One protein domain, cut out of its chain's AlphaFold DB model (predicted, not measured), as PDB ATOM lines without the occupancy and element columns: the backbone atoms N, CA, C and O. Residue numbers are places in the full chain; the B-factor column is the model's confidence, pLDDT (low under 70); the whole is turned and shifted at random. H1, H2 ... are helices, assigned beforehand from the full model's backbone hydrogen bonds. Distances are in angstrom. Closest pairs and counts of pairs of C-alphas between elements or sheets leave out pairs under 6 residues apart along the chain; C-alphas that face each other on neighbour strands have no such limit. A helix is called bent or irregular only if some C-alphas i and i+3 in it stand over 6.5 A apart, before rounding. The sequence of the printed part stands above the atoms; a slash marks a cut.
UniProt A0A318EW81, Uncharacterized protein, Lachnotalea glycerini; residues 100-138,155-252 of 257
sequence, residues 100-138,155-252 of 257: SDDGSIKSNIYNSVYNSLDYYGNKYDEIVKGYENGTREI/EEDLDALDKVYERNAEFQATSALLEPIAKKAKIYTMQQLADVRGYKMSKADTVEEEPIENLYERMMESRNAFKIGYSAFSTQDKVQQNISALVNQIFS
ATOM      1  N   SER A 100     -44.571 -41.222 -30.213       69.69
ATOM      2  CA  SER A 100     -43.142 -41.520 -30.334       69.69
ATOM      3  C   SER A 100     -42.773 -42.741 -29.484       69.69
ATOM      4  O   SER A 100     -43.346 -42.948 -28.418       69.69
ATOM      5  N   ASP A 101     -41.839 -43.569 -29.953       70.56
ATOM      6  CA  ASP A 101     -41.446 -44.825 -29.285       70.56
ATOM      7  C   ASP A 101     -39.920 -45.019 -29.279       70.56
ATOM      8  O   ASP A 101     -39.392 -46.103 -29.507       70.56
ATOM      9  N   ASP A 102     -39.171 -43.932 -29.069       80.19
ATOM     10  CA  ASP A 102     -37.704 -43.993 -28.977       80.19
ATOM     11  C   ASP A 102     -37.197 -44.449 -27.591       80.19
ATOM     12  O   ASP A 102     -35.990 -44.532 -27.361       80.19
ATOM     13  N   GLY A 103     -38.119 -44.753 -26.669       78.75
ATOM     14  CA  GLY A 103     -37.831 -45.187 -25.303       78.75
ATOM     15  C   GLY A 103     -37.296 -44.094 -24.370       78.75
ATOM     16  O   GLY A 103     -36.948 -44.409 -23.231       78.75
ATOM     17  N   SER A 104     -37.219 -42.833 -24.815       87.81
ATOM     18  CA  SER A 104     -36.786 -41.709 -23.976       87.81
ATOM     19  C   SER A 104     -37.866 -41.290 -22.974       87.81
ATOM     20  O   SER A 104     -39.069 -41.403 -23.236       87.81
ATOM     21  N   ILE A 105     -37.442 -40.744 -21.829       88.69
ATOM     22  CA  ILE A 105     -38.350 -40.127 -20.851       88.69
ATOM     23  C   ILE A 105     -39.129 -39.007 -21.538       88.69
ATOM     24  O   ILE A 105     -40.348 -38.932 -21.402       88.69
ATOM     25  N   LYS A 106     -38.457 -38.181 -22.350       89.75
ATOM     26  CA  LYS A 106     -39.117 -37.095 -23.085       89.75
ATOM     27  C   LYS A 106     -40.250 -37.592 -23.990       89.75
ATOM     28  O   LYS A 106     -41.325 -37.000 -23.977       89.75
ATOM     29  N   SER A 107     -40.033 -38.670 -24.743       89.00
ATOM     30  CA  SER A 107     -41.060 -39.304 -25.582       89.00
ATOM     31  C   SER A 107     -42.231 -39.838 -24.752       89.00
ATOM     32  O   SER A 107     -43.392 -39.624 -25.100       89.00
ATOM     33  N   ASN A 108     -41.948 -40.481 -23.616       89.50
ATOM     34  CA  ASN A 108     -42.988 -40.991 -22.722       89.50
ATOM     35  C   ASN A 108     -43.842 -39.860 -22.135       89.50
ATOM     36  O   ASN A 108     -45.071 -39.950 -22.143       89.50
ATOM     37  N   ILE A 109     -43.206 -38.773 -21.688       92.00
ATOM     38  CA  ILE A 109     -43.906 -37.577 -21.206       92.00
ATOM     39  C   ILE A 109     -44.716 -36.933 -22.333       92.00
ATOM     40  O   ILE A 109     -45.878 -36.603 -22.117       92.00
ATOM     41  N   TYR A 110     -44.161 -36.816 -23.542       91.62
ATOM     42  CA  TYR A 110     -44.882 -36.306 -24.711       91.62
ATOM     43  C   TYR A 110     -46.163 -37.099 -24.989       91.62
ATOM     44  O   TYR A 110     -47.239 -36.512 -25.100       91.62
ATOM     45  N   ASN A 111     -46.070 -38.430 -25.041       90.25
ATOM     46  CA  ASN A 111     -47.226 -39.303 -25.250       90.25
ATOM     47  C   ASN A 111     -48.276 -39.132 -24.145       90.25
ATOM     48  O   ASN A 111     -49.468 -39.061 -24.430       90.25
ATOM     49  N   SER A 112     -47.830 -39.044 -22.890       91.25
ATOM     50  CA  SER A 112     -48.709 -38.846 -21.735       91.25
ATOM     51  C   SER A 112     -49.455 -37.509 -21.823       91.25
ATOM     52  O   SER A 112     -50.679 -37.470 -21.722       91.25
ATOM     53  N   VAL A 113     -48.747 -36.410 -22.108       93.75
ATOM     54  CA  VAL A 113     -49.345 -35.075 -22.283       93.75
ATOM     55  C   VAL A 113     -50.329 -35.058 -23.450       93.75
ATOM     56  O   VAL A 113     -51.427 -34.510 -23.323       93.75
ATOM     57  N   TYR A 114     -49.959 -35.684 -24.572       92.88
ATOM     58  CA  TYR A 114     -50.832 -35.814 -25.734       92.88
ATOM     59  C   TYR A 114     -52.138 -36.514 -25.364       92.88
ATOM     60  O   TYR A 114     -53.212 -35.977 -25.610       92.88
ATOM     61  N   ASN A 115     -52.053 -37.675 -24.715       92.56
ATOM     62  CA  ASN A 115     -53.219 -38.460 -24.323       92.56
ATOM     63  C   ASN A 115     -54.123 -37.727 -23.327       92.56
ATOM     64  O   ASN A 115     -55.349 -37.827 -23.422       92.56
ATOM     65  N   SER A 116     -53.546 -36.973 -22.389       94.31
ATOM     66  CA  SER A 116     -54.315 -36.158 -21.446       94.31
ATOM     67  C   SER A 116     -55.071 -35.033 -22.139       94.31
ATOM     68  O   SER A 116     -56.254 -34.839 -21.854       94.31
ATOM     69  N   LEU A 117     -54.424 -34.299 -23.053       94.19
ATOM     70  CA  LEU A 117     -55.085 -33.212 -23.781       94.19
ATOM     71  C   LEU A 117     -56.094 -33.742 -24.807       94.19
ATOM     72  O   LEU A 117     -57.143 -33.131 -24.998       94.19
ATOM     73  N   ASP A 118     -55.817 -34.899 -25.405       92.94
ATOM     74  CA  ASP A 118     -56.731 -35.599 -26.302       92.94
ATOM     75  C   ASP A 118     -58.008 -36.048 -25.586       92.94
ATOM     76  O   ASP A 118     -59.115 -35.715 -26.014       92.94
ATOM     77  N   TYR A 119     -57.867 -36.725 -24.440       94.69
ATOM     78  CA  TYR A 119     -59.010 -37.078 -23.601       94.69
ATOM     79  C   TYR A 119     -59.787 -35.832 -23.179       94.69
ATOM     80  O   TYR A 119     -61.008 -35.800 -23.317       94.69
ATOM     81  N   TYR A 120     -59.087 -34.801 -22.696       96.19
ATOM     82  CA  TYR A 120     -59.715 -33.561 -22.257       96.19
ATOM     83  C   TYR A 120     -60.525 -32.913 -23.378       96.19
ATOM     84  O   TYR A 120     -61.698 -32.617 -23.180       96.19
ATOM     85  N   GLY A 121     -59.937 -32.733 -24.564       94.25
ATOM     86  CA  GLY A 121     -60.607 -32.072 -25.679       94.25
ATOM     87  C   GLY A 121     -61.821 -32.849 -26.185       94.25
ATOM     88  O   GLY A 121     -62.883 -32.259 -26.388       94.25
ATOM     89  N   ASN A 122     -61.705 -34.174 -26.307       93.31
ATOM     90  CA  ASN A 122     -62.825 -35.034 -26.696       93.31
ATOM     91  C   ASN A 122     -63.942 -35.035 -25.641       93.31
ATOM     92  O   ASN A 122     -65.120 -34.941 -25.984       93.31
ATOM     93  N   LYS A 123     -63.588 -35.091 -24.351       95.75
ATOM     94  CA  LYS A 123     -64.570 -35.076 -23.262       95.75
ATOM     95  C   LYS A 123     -65.249 -33.717 -23.122       95.75
ATOM     96  O   LYS A 123     -66.451 -33.656 -22.889       95.75
ATOM     97  N   TYR A 124     -64.500 -32.635 -23.313       96.25
ATOM     98  CA  TYR A 124     -65.028 -31.276 -23.334       96.25
ATOM     99  C   TYR A 124     -66.057 -31.105 -24.461       96.25
ATOM    100  O   TYR A 124     -67.149 -30.593 -24.217       96.25
ATOM    101  N   ASP A 125     -65.747 -31.586 -25.672       94.31
ATOM    102  CA  ASP A 125     -66.669 -31.567 -26.815       94.31
ATOM    103  C   ASP A 125     -67.946 -32.384 -26.546       94.31
ATOM    104  O   ASP A 125     -69.055 -31.885 -26.755       94.31
ATOM    105  N   GLU A 126     -67.799 -33.599 -25.997       94.44
ATOM    106  CA  GLU A 126     -68.909 -34.465 -25.567       94.44
ATOM    107  C   GLU A 126     -69.816 -33.756 -24.548       94.44
ATOM    108  O   GLU A 126     -71.043 -33.781 -24.684       94.44
ATOM    109  N   ILE A 127     -69.226 -33.112 -23.535       96.12
ATOM    110  CA  ILE A 127     -69.967 -32.388 -22.498       96.12
ATOM    111  C   ILE A 127     -70.734 -31.222 -23.119       96.12
ATOM    112  O   ILE A 127     -71.953 -31.139 -22.961       96.12
ATOM    113  N   VAL A 128     -70.048 -30.333 -23.843       94.94
ATOM    114  CA  VAL A 128     -70.661 -29.115 -24.387       94.94
ATOM    115  C   VAL A 128     -71.793 -29.457 -25.351       94.94
ATOM    116  O   VAL A 128     -72.921 -29.006 -25.138       94.94
ATOM    117  N   LYS A 129     -71.538 -30.311 -26.350       93.69
ATOM    118  CA  LYS A 129     -72.567 -30.705 -27.324       93.69
ATOM    119  C   LYS A 129     -73.709 -31.462 -26.667       93.69
ATOM    120  O   LYS A 129     -74.860 -31.255 -27.042       93.69
ATOM    121  N   GLY A 130     -73.403 -32.318 -25.695       95.94
ATOM    122  CA  GLY A 130     -74.396 -33.095 -24.968       95.94
ATOM    123  C   GLY A 130     -75.385 -32.226 -24.187       95.94
ATOM    124  O   GLY A 130     -76.582 -32.516 -24.169       95.94
ATOM    125  N   TYR A 131     -74.917 -31.140 -23.566       96.25
ATOM    126  CA  TYR A 131     -75.813 -30.179 -22.916       96.25
ATOM    127  C   TYR A 131     -76.566 -29.311 -23.935       96.25
ATOM    128  O   TYR A 131     -77.752 -29.054 -23.750       96.25
ATOM    129  N   GLU A 132     -75.918 -28.886 -25.026       94.06
ATOM    130  CA  GLU A 132     -76.548 -28.075 -26.082       94.06
ATOM    131  C   GLU A 132     -77.680 -28.810 -26.812       94.06
ATOM    132  O   GLU A 132     -78.695 -28.202 -27.151       94.06
ATOM    133  N   ASN A 133     -77.526 -30.115 -27.046       95.50
ATOM    134  CA  ASN A 133     -78.524 -30.938 -27.728       95.50
ATOM    135  C   ASN A 133     -79.473 -31.684 -26.769       95.50
ATOM    136  O   ASN A 133     -80.344 -32.420 -27.233       95.50
ATOM    137  N   GLY A 134     -79.305 -31.519 -25.451       94.75
ATOM    138  CA  GLY A 134     -80.133 -32.149 -24.420       94.75
ATOM    139  C   GLY A 134     -79.923 -33.656 -24.221       94.75
ATOM    140  O   GLY A 134     -80.713 -34.281 -23.521       94.75
ATOM    141  N   THR A 135     -78.890 -34.261 -24.817       94.75
ATOM    142  CA  THR A 135     -78.590 -35.702 -24.650       94.75
ATOM    143  C   THR A 135     -77.803 -36.005 -23.377       94.75
ATOM    144  O   THR A 135     -77.700 -37.164 -22.972       94.75
ATOM    145  N   ARG A 136     -77.251 -34.974 -22.731       94.62
ATOM    146  CA  ARG A 136     -76.484 -35.096 -21.497       94.62
ATOM    147  C   ARG A 136     -77.331 -34.762 -20.282       94.62
ATOM    148  O   ARG A 136     -77.720 -33.619 -20.063       94.62
ATOM    149  N   GLU A 137     -77.570 -35.783 -19.474       93.62
ATOM    150  CA  GLU A 137     -78.316 -35.683 -18.230       93.62
ATOM    151  C   GLU A 137     -77.611 -36.511 -17.157       93.62
ATOM    152  O   GLU A 137     -77.676 -37.737 -17.156       93.62
ATOM    153  N   ILE A 138     -76.919 -35.817 -16.256       92.06
ATOM    154  CA  ILE A 138     -76.251 -36.406 -15.098       92.06
ATOM    155  C   ILE A 138     -76.949 -35.895 -13.849       92.06
ATOM    156  O   ILE A 138     -77.261 -34.705 -13.745       92.06
ATOM    157  N   GLU A 155     -71.483 -26.411 -16.127       97.12
ATOM    158  CA  GLU A 155     -70.334 -25.776 -15.495       97.12
ATOM    159  C   GLU A 155     -69.707 -26.684 -14.430       97.12
ATOM    160  O   GLU A 155     -68.487 -26.796 -14.379       97.12
ATOM    161  N   GLU A 156     -70.518 -27.383 -13.631       96.12
ATOM    162  CA  GLU A 156     -70.022 -28.359 -12.648       96.12
ATOM    163  C   GLU A 156     -69.413 -29.601 -13.306       96.12
ATOM    164  O   GLU A 156     -68.429 -30.151 -12.810       96.12
ATOM    165  N   ASP A 157     -69.978 -30.038 -14.430       97.25
ATOM    166  CA  ASP A 157     -69.439 -31.151 -15.206       97.25
ATOM    167  C   ASP A 157     -68.056 -30.813 -15.797       97.25
ATOM    168  O   ASP A 157     -67.082 -31.555 -15.642       97.25
ATOM    169  N   LEU A 158     -67.941 -29.624 -16.398       97.69
ATOM    170  CA  LEU A 158     -66.677 -29.103 -16.915       97.69
ATOM    171  C   LEU A 158     -65.649 -28.846 -15.802       97.69
ATOM    172  O   LEU A 158     -64.470 -29.116 -16.010       97.69
ATOM    173  N   ASP A 159     -66.068 -28.379 -14.624       97.50
ATOM    174  CA  ASP A 159     -65.183 -28.202 -13.463       97.50
ATOM    175  C   ASP A 159     -64.605 -29.541 -12.975       97.50
ATOM    176  O   ASP A 159     -63.416 -29.637 -12.662       97.50
ATOM    177  N   ALA A 160     -65.405 -30.612 -12.975       97.00
ATOM    178  CA  ALA A 160     -64.904 -31.947 -12.659       97.00
ATOM    179  C   ALA A 160     -63.848 -32.417 -13.675       97.00
ATOM    180  O   ALA A 160     -62.821 -32.972 -13.273       97.00
ATOM    181  N   LEU A 161     -64.063 -32.166 -14.972       98.00
ATOM    182  CA  LEU A 161     -63.082 -32.461 -16.021       98.00
ATOM    183  C   LEU A 161     -61.801 -31.620 -15.868       98.00
ATOM    184  O   LEU A 161     -60.696 -32.160 -15.973       98.00
ATOM    185  N   ASP A 162     -61.935 -30.324 -15.573       98.38
ATOM    186  CA  ASP A 162     -60.812 -29.405 -15.349       98.38
ATOM    187  C   ASP A 162     -59.926 -29.868 -14.187       98.38
ATOM    188  O   ASP A 162     -58.702 -29.898 -14.330       98.38
ATOM    189  N   LYS A 163     -60.538 -30.297 -13.075       98.00
ATOM    190  CA  LYS A 163     -59.828 -30.830 -11.901       98.00
ATOM    191  C   LYS A 163     -59.063 -32.113 -12.206       98.00
ATOM    192  O   LYS A 163     -57.951 -32.294 -11.714       98.00
ATOM    193  N   VAL A 164     -59.638 -33.015 -13.006       97.44
ATOM    194  CA  VAL A 164     -58.947 -34.250 -13.417       97.44
ATOM    195  C   VAL A 164     -57.733 -33.928 -14.282       97.44
ATOM    196  O   VAL A 164     -56.658 -34.485 -14.055       97.44
ATOM    197  N   TYR A 165     -57.877 -33.010 -15.240       97.88
ATOM    198  CA  TYR A 165     -56.761 -32.590 -16.083       97.88
ATOM    199  C   TYR A 165     -55.649 -31.921 -15.277       97.88
ATOM    200  O   TYR A 165     -54.485 -32.271 -15.443       97.88
ATOM    201  N   GLU A 166     -55.999 -31.005 -14.373       98.25
ATOM    202  CA  GLU A 166     -55.038 -30.324 -13.506       98.25
ATOM    203  C   GLU A 166     -54.247 -31.317 -12.650       98.25
ATOM    204  O   GLU A 166     -53.016 -31.286 -12.643       98.25
ATOM    205  N   ARG A 167     -54.931 -32.274 -12.010       96.44
ATOM    206  CA  ARG A 167     -54.258 -33.301 -11.211       96.44
ATOM    207  C   ARG A 167     -53.312 -34.163 -12.046       96.44
ATOM    208  O   ARG A 167     -52.249 -34.569 -11.574       96.44
ATOM    209  N   ASN A 168     -53.703 -34.477 -13.275       95.25
ATOM    210  CA  ASN A 168     -52.866 -35.237 -14.186       95.25
ATOM    211  C   ASN A 168     -51.645 -34.419 -14.654       95.25
ATOM    212  O   ASN A 168     -50.535 -34.950 -14.672       95.25
ATOM    213  N   ALA A 169     -51.820 -33.124 -14.927       96.75
ATOM    214  CA  ALA A 169     -50.733 -32.208 -15.261       96.75
ATOM    215  C   ALA A 169     -49.707 -32.087 -14.122       96.75
ATOM    216  O   ALA A 169     -48.506 -32.143 -14.378       96.75
ATOM    217  N   GLU A 170     -50.150 -32.003 -12.862       97.56
ATOM    218  CA  GLU A 170     -49.254 -32.029 -11.692       97.56
ATOM    219  C   GLU A 170     -48.405 -33.308 -11.652       97.56
ATOM    220  O   GLU A 170     -47.193 -33.264 -11.418       97.56
ATOM    221  N   PHE A 171     -49.043 -34.461 -11.883       94.75
ATOM    222  CA  PHE A 171     -48.362 -35.752 -11.895       94.75
ATOM    223  C   PHE A 171     -47.323 -35.822 -13.019       94.75
ATOM    224  O   PHE A 171     -46.169 -36.172 -12.770       94.75
ATOM    225  N   GLN A 172     -47.702 -35.434 -14.238       94.62
ATOM    226  CA  GLN A 172     -46.809 -35.439 -15.395       94.62
ATOM    227  C   GLN A 172     -45.643 -34.459 -15.226       94.62
ATOM    228  O   GLN A 172     -44.505 -34.826 -15.511       94.62
ATOM    229  N   ALA A 173     -45.886 -33.255 -14.700       96.69
ATOM    230  CA  ALA A 173     -44.836 -32.285 -14.390       96.69
ATOM    231  C   ALA A 173     -43.858 -32.813 -13.334       96.69
ATOM    232  O   ALA A 173     -42.644 -32.696 -13.496       96.69
ATOM    233  N   THR A 174     -44.372 -33.472 -12.294       97.00
ATOM    234  CA  THR A 174     -43.535 -34.120 -11.276       97.00
ATOM    235  C   THR A 174     -42.654 -35.209 -11.893       97.00
ATOM    236  O   THR A 174     -41.446 -35.226 -11.659       97.00
ATOM    237  N   SER A 175     -43.227 -36.089 -12.721       94.44
ATOM    238  CA  SER A 175     -42.480 -37.122 -13.451       94.44
ATOM    239  C   SER A 175     -41.413 -36.525 -14.368       94.44
ATOM    240  O   SER A 175     -40.267 -36.974 -14.360       94.44
ATOM    241  N   ALA A 176     -41.750 -35.468 -15.107       95.19
ATOM    242  CA  ALA A 176     -40.839 -34.837 -16.054       95.19
ATOM    243  C   ALA A 176     -39.644 -34.132 -15.387       95.19
ATOM    244  O   ALA A 176     -38.617 -33.926 -16.036       95.19
ATOM    245  N   LEU A 177     -39.755 -33.793 -14.099       95.75
ATOM    246  CA  LEU A 177     -38.644 -33.306 -13.283       95.75
ATOM    247  C   LEU A 177     -37.859 -34.452 -12.634       95.75
ATOM    248  O   LEU A 177     -36.631 -34.477 -12.692       95.75
ATOM    249  N   LEU A 178     -38.551 -35.404 -12.002       95.31
ATOM    250  CA  LEU A 178     -37.911 -36.410 -11.152       95.31
ATOM    251  C   LEU A 178     -37.310 -37.584 -11.924       95.31
ATOM    252  O   LEU A 178     -36.256 -38.081 -11.522       95.31
ATOM    253  N   GLU A 179     -37.933 -38.044 -13.010       94.25
ATOM    254  CA  GLU A 179     -37.437 -39.205 -13.759       94.25
ATOM    255  C   GLU A 179     -36.049 -38.957 -14.372       94.25
ATOM    256  O   GLU A 179     -35.172 -39.809 -14.191       94.25
ATOM    257  N   PRO A 180     -35.768 -37.798 -15.008       93.56
ATOM    258  CA  PRO A 180     -34.432 -37.507 -15.528       93.56
ATOM    259  C   PRO A 180     -33.376 -37.394 -14.421       93.56
ATOM    260  O   PRO A 180     -32.281 -37.948 -14.548       93.56
ATOM    261  N   ILE A 181     -33.720 -36.775 -13.283       93.31
ATOM    262  CA  ILE A 181     -32.837 -36.679 -12.107       93.31
ATOM    263  C   ILE A 181     -32.507 -38.073 -11.562       93.31
ATOM    264  O   ILE A 181     -31.340 -38.398 -11.323       93.31
ATOM    265  N   ALA A 182     -33.521 -38.923 -11.394       92.75
ATOM    266  CA  ALA A 182     -33.346 -40.293 -10.930       92.75
ATOM    267  C   ALA A 182     -32.501 -41.114 -11.914       92.75
ATOM    268  O   ALA A 182     -31.609 -41.859 -11.492       92.75
ATOM    269  N   LYS A 183     -32.721 -40.940 -13.225       91.06
ATOM    270  CA  LYS A 183     -31.913 -41.573 -14.272       91.06
ATOM    271  C   LYS A 183     -30.455 -41.136 -14.166       91.06
ATOM    272  O   LYS A 183     -29.582 -41.998 -14.115       91.06
ATOM    273  N   LYS A 184     -30.175 -39.839 -14.038       91.38
ATOM    274  CA  LYS A 184     -28.813 -39.308 -13.878       91.38
ATOM    275  C   LYS A 184     -28.112 -39.853 -12.632       91.38
ATOM    276  O   LYS A 184     -26.967 -40.297 -12.711       91.38
ATOM    277  N   ALA A 185     -28.807 -39.914 -11.495       91.25
ATOM    278  CA  ALA A 185     -28.272 -40.520 -10.274       91.25
ATOM    279  C   ALA A 185     -27.954 -42.018 -10.458       91.25
ATOM    280  O   ALA A 185     -26.899 -42.501 -10.030       91.25
ATOM    281  N   LYS A 186     -28.832 -42.760 -11.145       89.94
ATOM    282  CA  LYS A 186     -28.592 -44.163 -11.510       89.94
ATOM    283  C   LYS A 186     -27.366 -44.307 -12.419       89.94
ATOM    284  O   LYS A 186     -26.529 -45.165 -12.153       89.94
ATOM    285  N   ILE A 187     -27.220 -43.459 -13.436       89.12
ATOM    286  CA  ILE A 187     -26.056 -43.458 -14.338       89.12
ATOM    287  C   ILE A 187     -24.767 -43.240 -13.536       89.12
ATOM    288  O   ILE A 187     -23.846 -44.049 -13.632       89.12
ATOM    289  N   TYR A 188     -24.727 -42.211 -12.685       89.25
ATOM    290  CA  TYR A 188     -23.565 -41.912 -11.846       89.25
ATOM    291  C   TYR A 188     -23.176 -43.098 -10.949       89.25
ATOM    292  O   TYR A 188     -22.016 -43.504 -10.904       89.25
ATOM    293  N   THR A 189     -24.143 -43.706 -10.259       88.12
ATOM    294  CA  THR A 189     -23.872 -44.873  -9.398       88.12
ATOM    295  C   THR A 189     -23.391 -46.092 -10.189       88.12
ATOM    296  O   THR A 189     -22.496 -46.804  -9.728       88.12
ATOM    297  N   MET A 190     -23.926 -46.322 -11.391       87.31
ATOM    298  CA  MET A 190     -23.479 -47.400 -12.275       87.31
ATOM    299  C   MET A 190     -22.061 -47.174 -12.805       87.31
ATOM    300  O   MET A 190     -21.295 -48.134 -12.864       87.31
ATOM    301  N   GLN A 191     -21.682 -45.930 -13.113       87.12
ATOM    302  CA  GLN A 191     -20.316 -45.578 -13.517       87.12
ATOM    303  C   GLN A 191     -19.310 -45.888 -12.402       87.12
ATOM    304  O   GLN A 191     -18.335 -46.596 -12.636       87.12
ATOM    305  N   GLN A 192     -19.604 -45.491 -11.161       87.12
ATOM    306  CA  GLN A 192     -18.753 -45.813 -10.005       87.12
ATOM    307  C   GLN A 192     -18.585 -47.331  -9.806       87.12
ATOM    308  O   GLN A 192     -17.504 -47.821  -9.476       87.12
ATOM    309  N   LEU A 193     -19.650 -48.112 -10.024       86.50
ATOM    310  CA  LEU A 193     -19.581 -49.576  -9.962       86.50
ATOM    311  C   LEU A 193     -18.794 -50.180 -11.132       86.50
ATOM    312  O   LEU A 193     -18.106 -51.183 -10.932       86.50
ATOM    313  N   ALA A 194     -18.884 -49.601 -12.328       86.31
ATOM    314  CA  ALA A 194     -18.095 -50.017 -13.483       86.31
ATOM    315  C   ALA A 194     -16.596 -49.826 -13.220       86.31
ATOM    316  O   ALA A 194     -15.829 -50.776 -13.385       86.31
ATOM    317  N   ASP A 195     -16.218 -48.658 -12.700       84.44
ATOM    318  CA  ASP A 195     -14.827 -48.297 -12.416       84.44
ATOM    319  C   ASP A 195     -14.205 -49.166 -11.313       84.44
ATOM    320  O   ASP A 195     -13.040 -49.552 -11.399       84.44
ATOM    321  N   VAL A 196     -14.984 -49.523 -10.284       87.12
ATOM    322  CA  VAL A 196     -14.480 -50.282  -9.125       87.12
ATOM    323  C   VAL A 196     -14.605 -51.798  -9.299       87.12
ATOM    324  O   VAL A 196     -13.779 -52.549  -8.778       87.12
ATOM    325  N   ARG A 197     -15.654 -52.285  -9.973       81.25
ATOM    326  CA  ARG A 197     -16.013 -53.719 -10.003       81.25
ATOM    327  C   ARG A 197     -16.023 -54.331 -11.403       81.25
ATOM    328  O   ARG A 197     -16.406 -55.491 -11.541       81.25
ATOM    329  N   GLY A 198     -15.629 -53.583 -12.435       80.31
ATOM    330  CA  GLY A 198     -15.629 -54.062 -13.821       80.31
ATOM    331  C   GLY A 198     -17.032 -54.344 -14.367       80.31
ATOM    332  O   GLY A 198     -17.191 -55.163 -15.276       80.31
ATOM    333  N   TYR A 199     -18.062 -53.707 -13.798       80.94
ATOM    334  CA  TYR A 199     -19.435 -53.810 -14.289       80.94
ATOM    335  C   TYR A 199     -19.538 -53.241 -15.714       80.94
ATOM    336  O   TYR A 199     -18.988 -52.182 -16.010       80.94
ATOM    337  N   LYS A 200     -20.248 -53.936 -16.611       77.38
ATOM    338  CA  LYS A 200     -20.450 -53.490 -17.997       77.38
ATOM    339  C   LYS A 200     -21.777 -52.751 -18.122       77.38
ATOM    340  O   LYS A 200     -22.828 -53.346 -17.912       77.38
ATOM    341  N   MET A 201     -21.718 -51.484 -18.517       75.69
ATOM    342  CA  MET A 201     -22.898 -50.670 -18.817       75.69
ATOM    343  C   MET A 201     -23.321 -50.821 -20.280       75.69
ATOM    344  O   MET A 201     -22.471 -50.924 -21.170       75.69
ATOM    345  N   SER A 202     -24.631 -50.810 -20.545       76.06
ATOM    346  CA  SER A 202     -25.133 -50.696 -21.916       76.06
ATOM    347  C   SER A 202     -25.087 -49.238 -22.390       76.06
ATOM    348  O   SER A 202     -25.066 -48.306 -21.588       76.06
ATOM    349  N   LYS A 203     -25.118 -49.013 -23.710       68.19
ATOM    350  CA  LYS A 203     -25.175 -47.653 -24.278       68.19
ATOM    351  C   LYS A 203     -26.453 -46.908 -23.857       68.19
ATOM    352  O   LYS A 203     -26.404 -45.703 -23.641       68.19
ATOM    353  N   ALA A 204     -27.570 -47.617 -23.674       67.50
ATOM    354  CA  ALA A 204     -28.818 -47.035 -23.176       67.50
ATOM    355  C   ALA A 204     -28.698 -46.548 -21.716       67.50
ATOM    356  O   ALA A 204     -29.281 -45.527 -21.362       67.50
ATOM    357  N   ASP A 205     -27.862 -47.207 -20.905       67.94
ATOM    358  CA  ASP A 205     -27.577 -46.831 -19.512       67.94
ATOM    359  C   ASP A 205     -26.605 -45.643 -19.382       67.94
ATOM    360  O   ASP A 205     -26.168 -45.335 -18.281       67.94
ATOM    361  N   THR A 206     -26.222 -44.986 -20.485       71.62
ATOM    362  CA  THR A 206     -25.298 -43.828 -20.466       71.62
ATOM    363  C   THR A 206     -25.935 -42.519 -20.909       71.62
ATOM    364  O   THR A 206     -25.317 -41.467 -20.771       71.62
ATOM    365  N   VAL A 207     -27.150 -42.563 -21.460       81.75
ATOM    366  CA  VAL A 207     -27.799 -41.372 -22.012       81.75
ATOM    367  C   VAL A 207     -28.474 -40.602 -20.885       81.75
ATOM    368  O   VAL A 207     -29.546 -40.995 -20.412       81.75
ATOM    369  N   GLU A 208     -27.836 -39.512 -20.465       86.00
ATOM    370  CA  GLU A 208     -28.476 -38.499 -19.631       86.00
ATOM    371  C   GLU A 208     -29.618 -37.833 -20.405       86.00
ATOM    372  O   GLU A 208     -29.533 -37.606 -21.613       86.00
ATOM    373  N   GLU A 209     -30.701 -37.548 -19.696       88.06
ATOM    374  CA  GLU A 209     -31.831 -36.775 -20.195       88.06
ATOM    375  C   GLU A 209     -32.031 -35.591 -19.253       88.06
ATOM    376  O   GLU A 209     -31.755 -35.702 -18.056       88.06
ATOM    377  N   GLU A 210     -32.485 -34.465 -19.794       90.31
ATOM    378  CA  GLU A 210     -32.715 -33.248 -19.017       90.31
ATOM    379  C   GLU A 210     -34.169 -33.171 -18.526       90.31
ATOM    380  O   GLU A 210     -35.078 -33.620 -19.237       90.31
ATOM    381  N   PRO A 211     -34.412 -32.586 -17.338       92.69
ATOM    382  CA  PRO A 211     -35.750 -32.254 -16.862       92.69
ATOM    383  C   PRO A 211     -36.542 -31.393 -17.852       92.69
ATOM    384  O   PRO A 211     -35.988 -30.536 -18.542       92.69
ATOM    385  N   ILE A 212     -37.863 -31.577 -17.881       91.69
ATOM    386  CA  ILE A 212     -38.766 -30.688 -18.627       91.69
ATOM    387  C   ILE A 212     -39.352 -29.669 -17.653       91.69
ATOM    388  O   ILE A 212     -40.299 -29.950 -16.922       91.69
ATOM    389  N   GLU A 213     -38.764 -28.477 -17.642       91.44
ATOM    390  CA  GLU A 213     -39.186 -27.383 -16.770       91.44
ATOM    391  C   GLU A 213     -40.505 -26.747 -17.221       91.44
ATOM    392  O   GLU A 213     -40.817 -26.678 -18.415       91.44
ATOM    393  N   ASN A 214     -41.249 -26.222 -16.245       93.81
ATOM    394  CA  ASN A 214     -42.508 -25.496 -16.424       93.81
ATOM    395  C   ASN A 214     -43.587 -26.292 -17.182       93.81
ATOM    396  O   ASN A 214     -44.418 -25.722 -17.890       93.81
ATOM    397  N   LEU A 215     -43.544 -27.630 -17.113       95.62
ATOM    398  CA  LEU A 215     -44.484 -28.474 -17.851       95.62
ATOM    399  C   LEU A 215     -45.928 -28.253 -17.382       95.62
ATOM    400  O   LEU A 215     -46.829 -28.198 -18.217       95.62
ATOM    401  N   TYR A 216     -46.139 -28.091 -16.073       97.00
ATOM    402  CA  TYR A 216     -47.463 -27.839 -15.504       97.00
ATOM    403  C   TYR A 216     -48.070 -26.558 -16.084       97.00
ATOM    404  O   TYR A 216     -49.166 -26.597 -16.638       97.00
ATOM    405  N   GLU A 217     -47.335 -25.446 -16.047       96.62
ATOM    406  CA  GLU A 217     -47.781 -24.149 -16.555       96.62
ATOM    407  C   GLU A 217     -48.164 -24.244 -18.035       96.62
ATOM    408  O   GLU A 217     -49.270 -23.863 -18.413       96.62
ATOM    409  N   ARG A 218     -47.308 -24.861 -18.858       96.06
ATOM    410  CA  ARG A 218     -47.562 -25.026 -20.299       96.06
ATOM    411  C   ARG A 218     -48.785 -25.892 -20.592       96.06
ATOM    412  O   ARG A 218     -49.539 -25.600 -21.524       96.06
ATOM    413  N   MET A 219     -49.002 -26.959 -19.822       97.06
ATOM    414  CA  MET A 219     -50.212 -27.779 -19.932       97.06
ATOM    415  C   MET A 219     -51.466 -26.975 -19.571       97.06
ATOM    416  O   MET A 219     -52.463 -27.024 -20.293       97.06
ATOM    417  N   MET A 220     -51.413 -26.190 -18.493       97.69
ATOM    418  CA  MET A 220     -52.538 -25.366 -18.043       97.69
ATOM    419  C   MET A 220     -52.860 -24.239 -19.029       97.69
ATOM    420  O   MET A 220     -54.030 -24.004 -19.342       97.69
ATOM    421  N   GLU A 221     -51.839 -23.588 -19.583       95.56
ATOM    422  CA  GLU A 221     -51.973 -22.600 -20.654       95.56
ATOM    423  C   GLU A 221     -52.582 -23.216 -21.913       95.56
ATOM    424  O   GLU A 221     -53.502 -22.641 -22.493       95.56
ATOM    425  N   SER A 222     -52.150 -24.420 -22.293       95.50
ATOM    426  CA  SER A 222     -52.683 -25.130 -23.459       95.50
ATOM    427  C   SER A 222     -54.144 -25.532 -23.277       95.50
ATOM    428  O   SER A 222     -54.955 -25.326 -24.180       95.50
ATOM    429  N   ARG A 223     -54.525 -26.028 -22.093       95.81
ATOM    430  CA  ARG A 223     -55.933 -26.277 -21.745       95.81
ATOM    431  C   ARG A 223     -56.756 -24.990 -21.835       95.81
ATOM    432  O   ARG A 223     -57.842 -24.986 -22.408       95.81
ATOM    433  N   ASN A 224     -56.251 -23.881 -21.297       95.50
ATOM    434  CA  ASN A 224     -56.954 -22.599 -21.358       95.50
ATOM    435  C   ASN A 224     -57.090 -22.098 -22.807       95.50
ATOM    436  O   ASN A 224     -58.166 -21.646 -23.197       95.50
ATOM    437  N   ALA A 225     -56.041 -22.236 -23.621       93.94
ATOM    438  CA  ALA A 225     -56.062 -21.907 -25.043       93.94
ATOM    439  C   ALA A 225     -57.081 -22.761 -25.813       93.94
ATOM    440  O   ALA A 225     -57.832 -22.221 -26.628       93.94
ATOM    441  N   PHE A 226     -57.175 -24.059 -25.503       94.31
ATOM    442  CA  PHE A 226     -58.213 -24.940 -26.039       94.31
ATOM    443  C   PHE A 226     -59.616 -24.409 -25.717       94.31
ATOM    444  O   PHE A 226     -60.420 -24.214 -26.627       94.31
ATOM    445  N   LYS A 227     -59.899 -24.105 -24.441       94.06
ATOM    446  CA  LYS A 227     -61.211 -23.588 -23.998       94.06
ATOM    447  C   LYS A 227     -61.582 -22.281 -24.702       94.06
ATOM    448  O   LYS A 227     -62.709 -22.140 -25.168       94.06
ATOM    449  N   ILE A 228     -60.639 -21.339 -24.799       91.50
ATOM    450  CA  ILE A 228     -60.837 -20.042 -25.470       91.50
ATOM    451  C   ILE A 228     -61.109 -20.239 -26.966       91.50
ATOM    452  O   ILE A 228     -61.973 -19.573 -27.535       91.50
ATOM    453  N   GLY A 229     -60.379 -21.152 -27.607       89.56
ATOM    454  CA  GLY A 229     -60.513 -21.439 -29.033       89.56
ATOM    455  C   GLY A 229     -61.703 -22.327 -29.396       89.56
ATOM    456  O   GLY A 229     -62.059 -22.383 -30.572       89.56
ATOM    457  N   TYR A 230     -62.330 -23.003 -28.426       89.75
ATOM    458  CA  TYR A 230     -63.269 -24.103 -28.666       89.75
ATOM    459  C   TYR A 230     -64.394 -23.766 -29.654       89.75
ATOM    460  O   TYR A 230     -64.674 -24.547 -30.562       89.75
ATOM    461  N   SER A 231     -64.990 -22.571 -29.565       84.75
ATOM    462  CA  SER A 231     -66.070 -22.156 -30.475       84.75
ATOM    463  C   SER A 231     -65.654 -22.099 -31.953       84.75
ATOM    464  O   SER A 231     -66.510 -22.137 -32.835       84.75
ATOM    465  N   ALA A 232     -64.353 -22.011 -32.251       82.06
ATOM    466  CA  ALA A 232     -63.822 -22.054 -33.614       82.06
ATOM    467  C   ALA A 232     -63.647 -23.491 -34.158       82.06
ATOM    468  O   ALA A 232     -63.459 -23.679 -35.367       82.06
ATOM    469  N   PHE A 233     -63.736 -24.515 -33.301       74.31
ATOM    470  CA  PHE A 233     -63.492 -25.925 -33.622       74.31
ATOM    471  C   PHE A 233     -64.809 -26.703 -33.759       74.31
ATOM    472  O   PHE A 233     -65.064 -27.673 -33.058       74.31
ATOM    473  N   SER A 234     -65.672 -26.295 -34.693       65.62
ATOM    474  CA  SER A 234     -67.018 -26.876 -34.848       65.62
ATOM    475  C   SER A 234     -67.071 -28.326 -35.366       65.62
ATOM    476  O   SER A 234     -68.157 -28.885 -35.514       65.62
ATOM    477  N   THR A 235     -65.927 -28.952 -35.660       79.25
ATOM    478  CA  THR A 235     -65.843 -30.340 -36.143       79.25
ATOM    479  C   THR A 235     -64.785 -31.122 -35.372       79.25
ATOM    480  O   THR A 235     -63.771 -30.563 -34.957       79.25
ATOM    481  N   GLN A 236     -64.994 -32.434 -35.230       79.12
ATOM    482  CA  GLN A 236     -64.076 -33.322 -34.509       79.12
ATOM    483  C   GLN A 236     -62.651 -33.294 -35.092       79.12
ATOM    484  O   GLN A 236     -61.678 -33.226 -34.348       79.12
ATOM    485  N   ASP A 237     -62.514 -33.218 -36.419       82.19
ATOM    486  CA  ASP A 237     -61.204 -33.088 -37.070       82.19
ATOM    487  C   ASP A 237     -60.456 -31.813 -36.651       82.19
ATOM    488  O   ASP A 237     -59.237 -31.826 -36.481       82.19
ATOM    489  N   LYS A 238     -61.178 -30.701 -36.456       83.06
ATOM    490  CA  LYS A 238     -60.585 -29.436 -36.003       83.06
ATOM    491  C   LYS A 238     -60.182 -29.498 -34.533       83.06
ATOM    492  O   LYS A 238     -59.140 -28.948 -34.189       83.06
ATOM    493  N   VAL A 239     -60.967 -30.186 -33.701       83.06
ATOM    494  CA  VAL A 239     -60.614 -30.472 -32.301       83.06
ATOM    495  C   VAL A 239     -59.292 -31.244 -32.254       83.06
ATOM    496  O   VAL A 239     -58.352 -30.796 -31.601       83.06
ATOM    497  N   GLN A 240     -59.156 -32.314 -33.045       85.75
ATOM    498  CA  GLN A 240     -57.927 -33.112 -33.094       85.75
ATOM    499  C   GLN A 240     -56.710 -32.322 -33.595       85.75
ATOM    500  O   GLN A 240     -55.622 -32.409 -33.026       85.75
ATOM    501  N   GLN A 241     -56.874 -31.540 -34.667       85.50
ATOM    502  CA  GLN A 241     -55.796 -30.701 -35.197       85.50
ATOM    503  C   GLN A 241     -55.333 -29.665 -34.169       85.50
ATOM    504  O   GLN A 241     -54.132 -29.420 -34.045       85.50
ATOM    505  N   ASN A 242     -56.270 -29.080 -33.419       89.44
ATOM    506  CA  ASN A 242     -55.946 -28.126 -32.372       89.44
ATOM    507  C   ASN A 242     -55.210 -28.789 -31.200       89.44
ATOM    508  O   ASN A 242     -54.185 -28.260 -30.781       89.44
ATOM    509  N   ILE A 243     -55.651 -29.968 -30.746       89.44
ATOM    510  CA  ILE A 243     -54.949 -30.757 -29.719       89.44
ATOM    511  C   ILE A 243     -53.496 -31.001 -30.137       89.44
ATOM    512  O   ILE A 243     -52.579 -30.655 -29.398       89.44
ATOM    513  N   SER A 244     -53.264 -31.512 -31.349       88.50
ATOM    514  CA  SER A 244     -51.905 -31.756 -31.853       88.50
ATOM    515  C   SER A 244     -51.058 -30.480 -31.911       88.50
ATOM    516  O   SER A 244     -49.869 -30.508 -31.590       88.50
ATOM    517  N   ALA A 245     -51.647 -29.347 -32.305       91.19
ATOM    518  CA  ALA A 245     -50.948 -28.064 -32.329       91.19
ATOM    519  C   ALA A 245     -50.560 -27.595 -30.917       91.19
ATOM    520  O   ALA A 245     -49.415 -27.199 -30.705       91.19
ATOM    521  N   LEU A 246     -51.480 -27.688 -29.955       92.81
ATOM    522  CA  LEU A 246     -51.250 -27.314 -28.559       92.81
ATOM    523  C   LEU A 246     -50.195 -28.209 -27.897       92.81
ATOM    524  O   LEU A 246     -49.285 -27.702 -27.249       92.81
ATOM    525  N   VAL A 247     -50.237 -29.524 -28.123       91.88
ATOM    526  CA  VAL A 247     -49.201 -30.442 -27.616       91.88
ATOM    527  C   VAL A 247     -47.830 -30.065 -28.169       91.88
ATOM    528  O   VAL A 247     -46.873 -29.936 -27.410       91.88
ATOM    529  N   ASN A 248     -47.719 -29.817 -29.475       90.06
ATOM    530  CA  ASN A 248     -46.455 -29.374 -30.064       90.06
ATOM    531  C   ASN A 248     -45.965 -28.052 -29.464       90.06
ATOM    532  O   ASN A 248     -44.761 -27.881 -29.266       90.06
ATOM    533  N   GLN A 249     -46.880 -27.136 -29.141       90.75
ATOM    534  CA  GLN A 249     -46.525 -25.909 -28.443       90.75
ATOM    535  C   GLN A 249     -45.926 -26.222 -27.072       90.75
ATOM    536  O   GLN A 249     -44.869 -25.666 -26.781       90.75
ATOM    537  N   ILE A 250     -46.520 -27.116 -26.261       91.94
ATOM    538  CA  ILE A 250     -46.050 -27.431 -24.888       91.94
ATOM    539  C   ILE A 250     -44.554 -27.775 -24.877       91.94
ATOM    540  O   ILE A 250     -43.799 -27.357 -23.992       91.94
ATOM    541  N   PHE A 251     -44.105 -28.504 -25.898       89.00
ATOM    542  CA  PHE A 251     -42.723 -28.964 -26.024       89.00
ATOM    543  C   PHE A 251     -41.834 -28.070 -26.902       89.00
ATOM    544  O   PHE A 251     -40.650 -28.372 -27.075       89.00
ATOM    545  N   SER A 252     -42.365 -26.969 -27.435       83.69
ATOM    546  CA  SER A 252     -41.593 -25.979 -28.185       83.69
ATOM    547  C   SER A 252     -40.801 -25.058 -27.247       83.69
ATOM    548  O   SER A 252     -41.224 -24.746 -26.136       83.69
TER     549      SER A 252
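Overview. This is residues 100 to 138 and 155 to 252 of the 257 residues of an uncharacterized protein of Lachnotalea glycerini (UniProt A0A318EW81). A long, loose rod of four helices in an up-and-down bundle, each running against the one before it: the longest helix, H2, has H1 alongside part of its length, and the shorter H3 and H4 fold back on each other and pack on H1. The last part of H2 reaches beyond the other helices, and residues 198 to 214 fold back from its end to H3. The printed part has 137 residues, with H1, H2, H3 and H4 in chain order and no named strand; its class is all helix. The radius of gyration of the C-alphas is 19.6 A, and the spans are 70 by 26 by 22 A.

Arrangement. H2, residues 155 to 197, touches H1, residues 105 to 132, at a shallow tilt of 7 degrees, opposite ways; their closest C-alphas, of Ala 176 and Ile 109, are 6.6 A apart. With residues 166 to 176 alone, H2 touches H3, residues 215 to 232, and the two form a helical hairpin; the closest C-alphas, of Ala 173 and Leu 215, are 5.2 A apart. H3 and H4, residues 236 to 250, form another, touching at a shallow tilt of 28 degrees; the closest C-alphas, of Arg 218 and Ile 250, are 5.4 A apart. H4 touches residues 110 to 122 of H1 alone, the closest C-alphas being Val 247 and Tyr 114, 5.9 A apart. H1 and H3 only just touch, with 3 pairs of C-alphas within 8 A, the closest those of Leu 117 and Arg 223, 7.3 A. H2 and H4 are apart. Each O i to N i+4 pair is within hydrogen-bond range in H1 and H4, against 37 of 39 in H2 and 12 of 14 in H3.

Along the chain. H2 measures 61.3 A from C-alpha 155 at (-70.334, -25.776, -15.495) to C-alpha 197, H1 40.4 A from C-alpha 105 at (-38.350, -40.127, -20.851), H3 25.8 A, and H4 21.3 A, ending at C-alpha 250 (-46.050, -27.431, -24.888). H3 has a kink of 25 degrees near residue 226 and is irregular, with C-alphas 228 and 231 7.5 A apart.

Size, cuts and confidence. The two C-alphas farthest apart, of Gly 134 and Val 196, are 69.8 A apart. Residues 139 to 154 are not printed, and C-alphas 138 and 155 are 12.2 A apart across the cut. The link from H2 to H3 is long, 17 residues. Residues 129 to 134, of which 129 to 132 belong to H1, stand free. The pLDDT is under 70 at residues 100, 203 to 205 and 234.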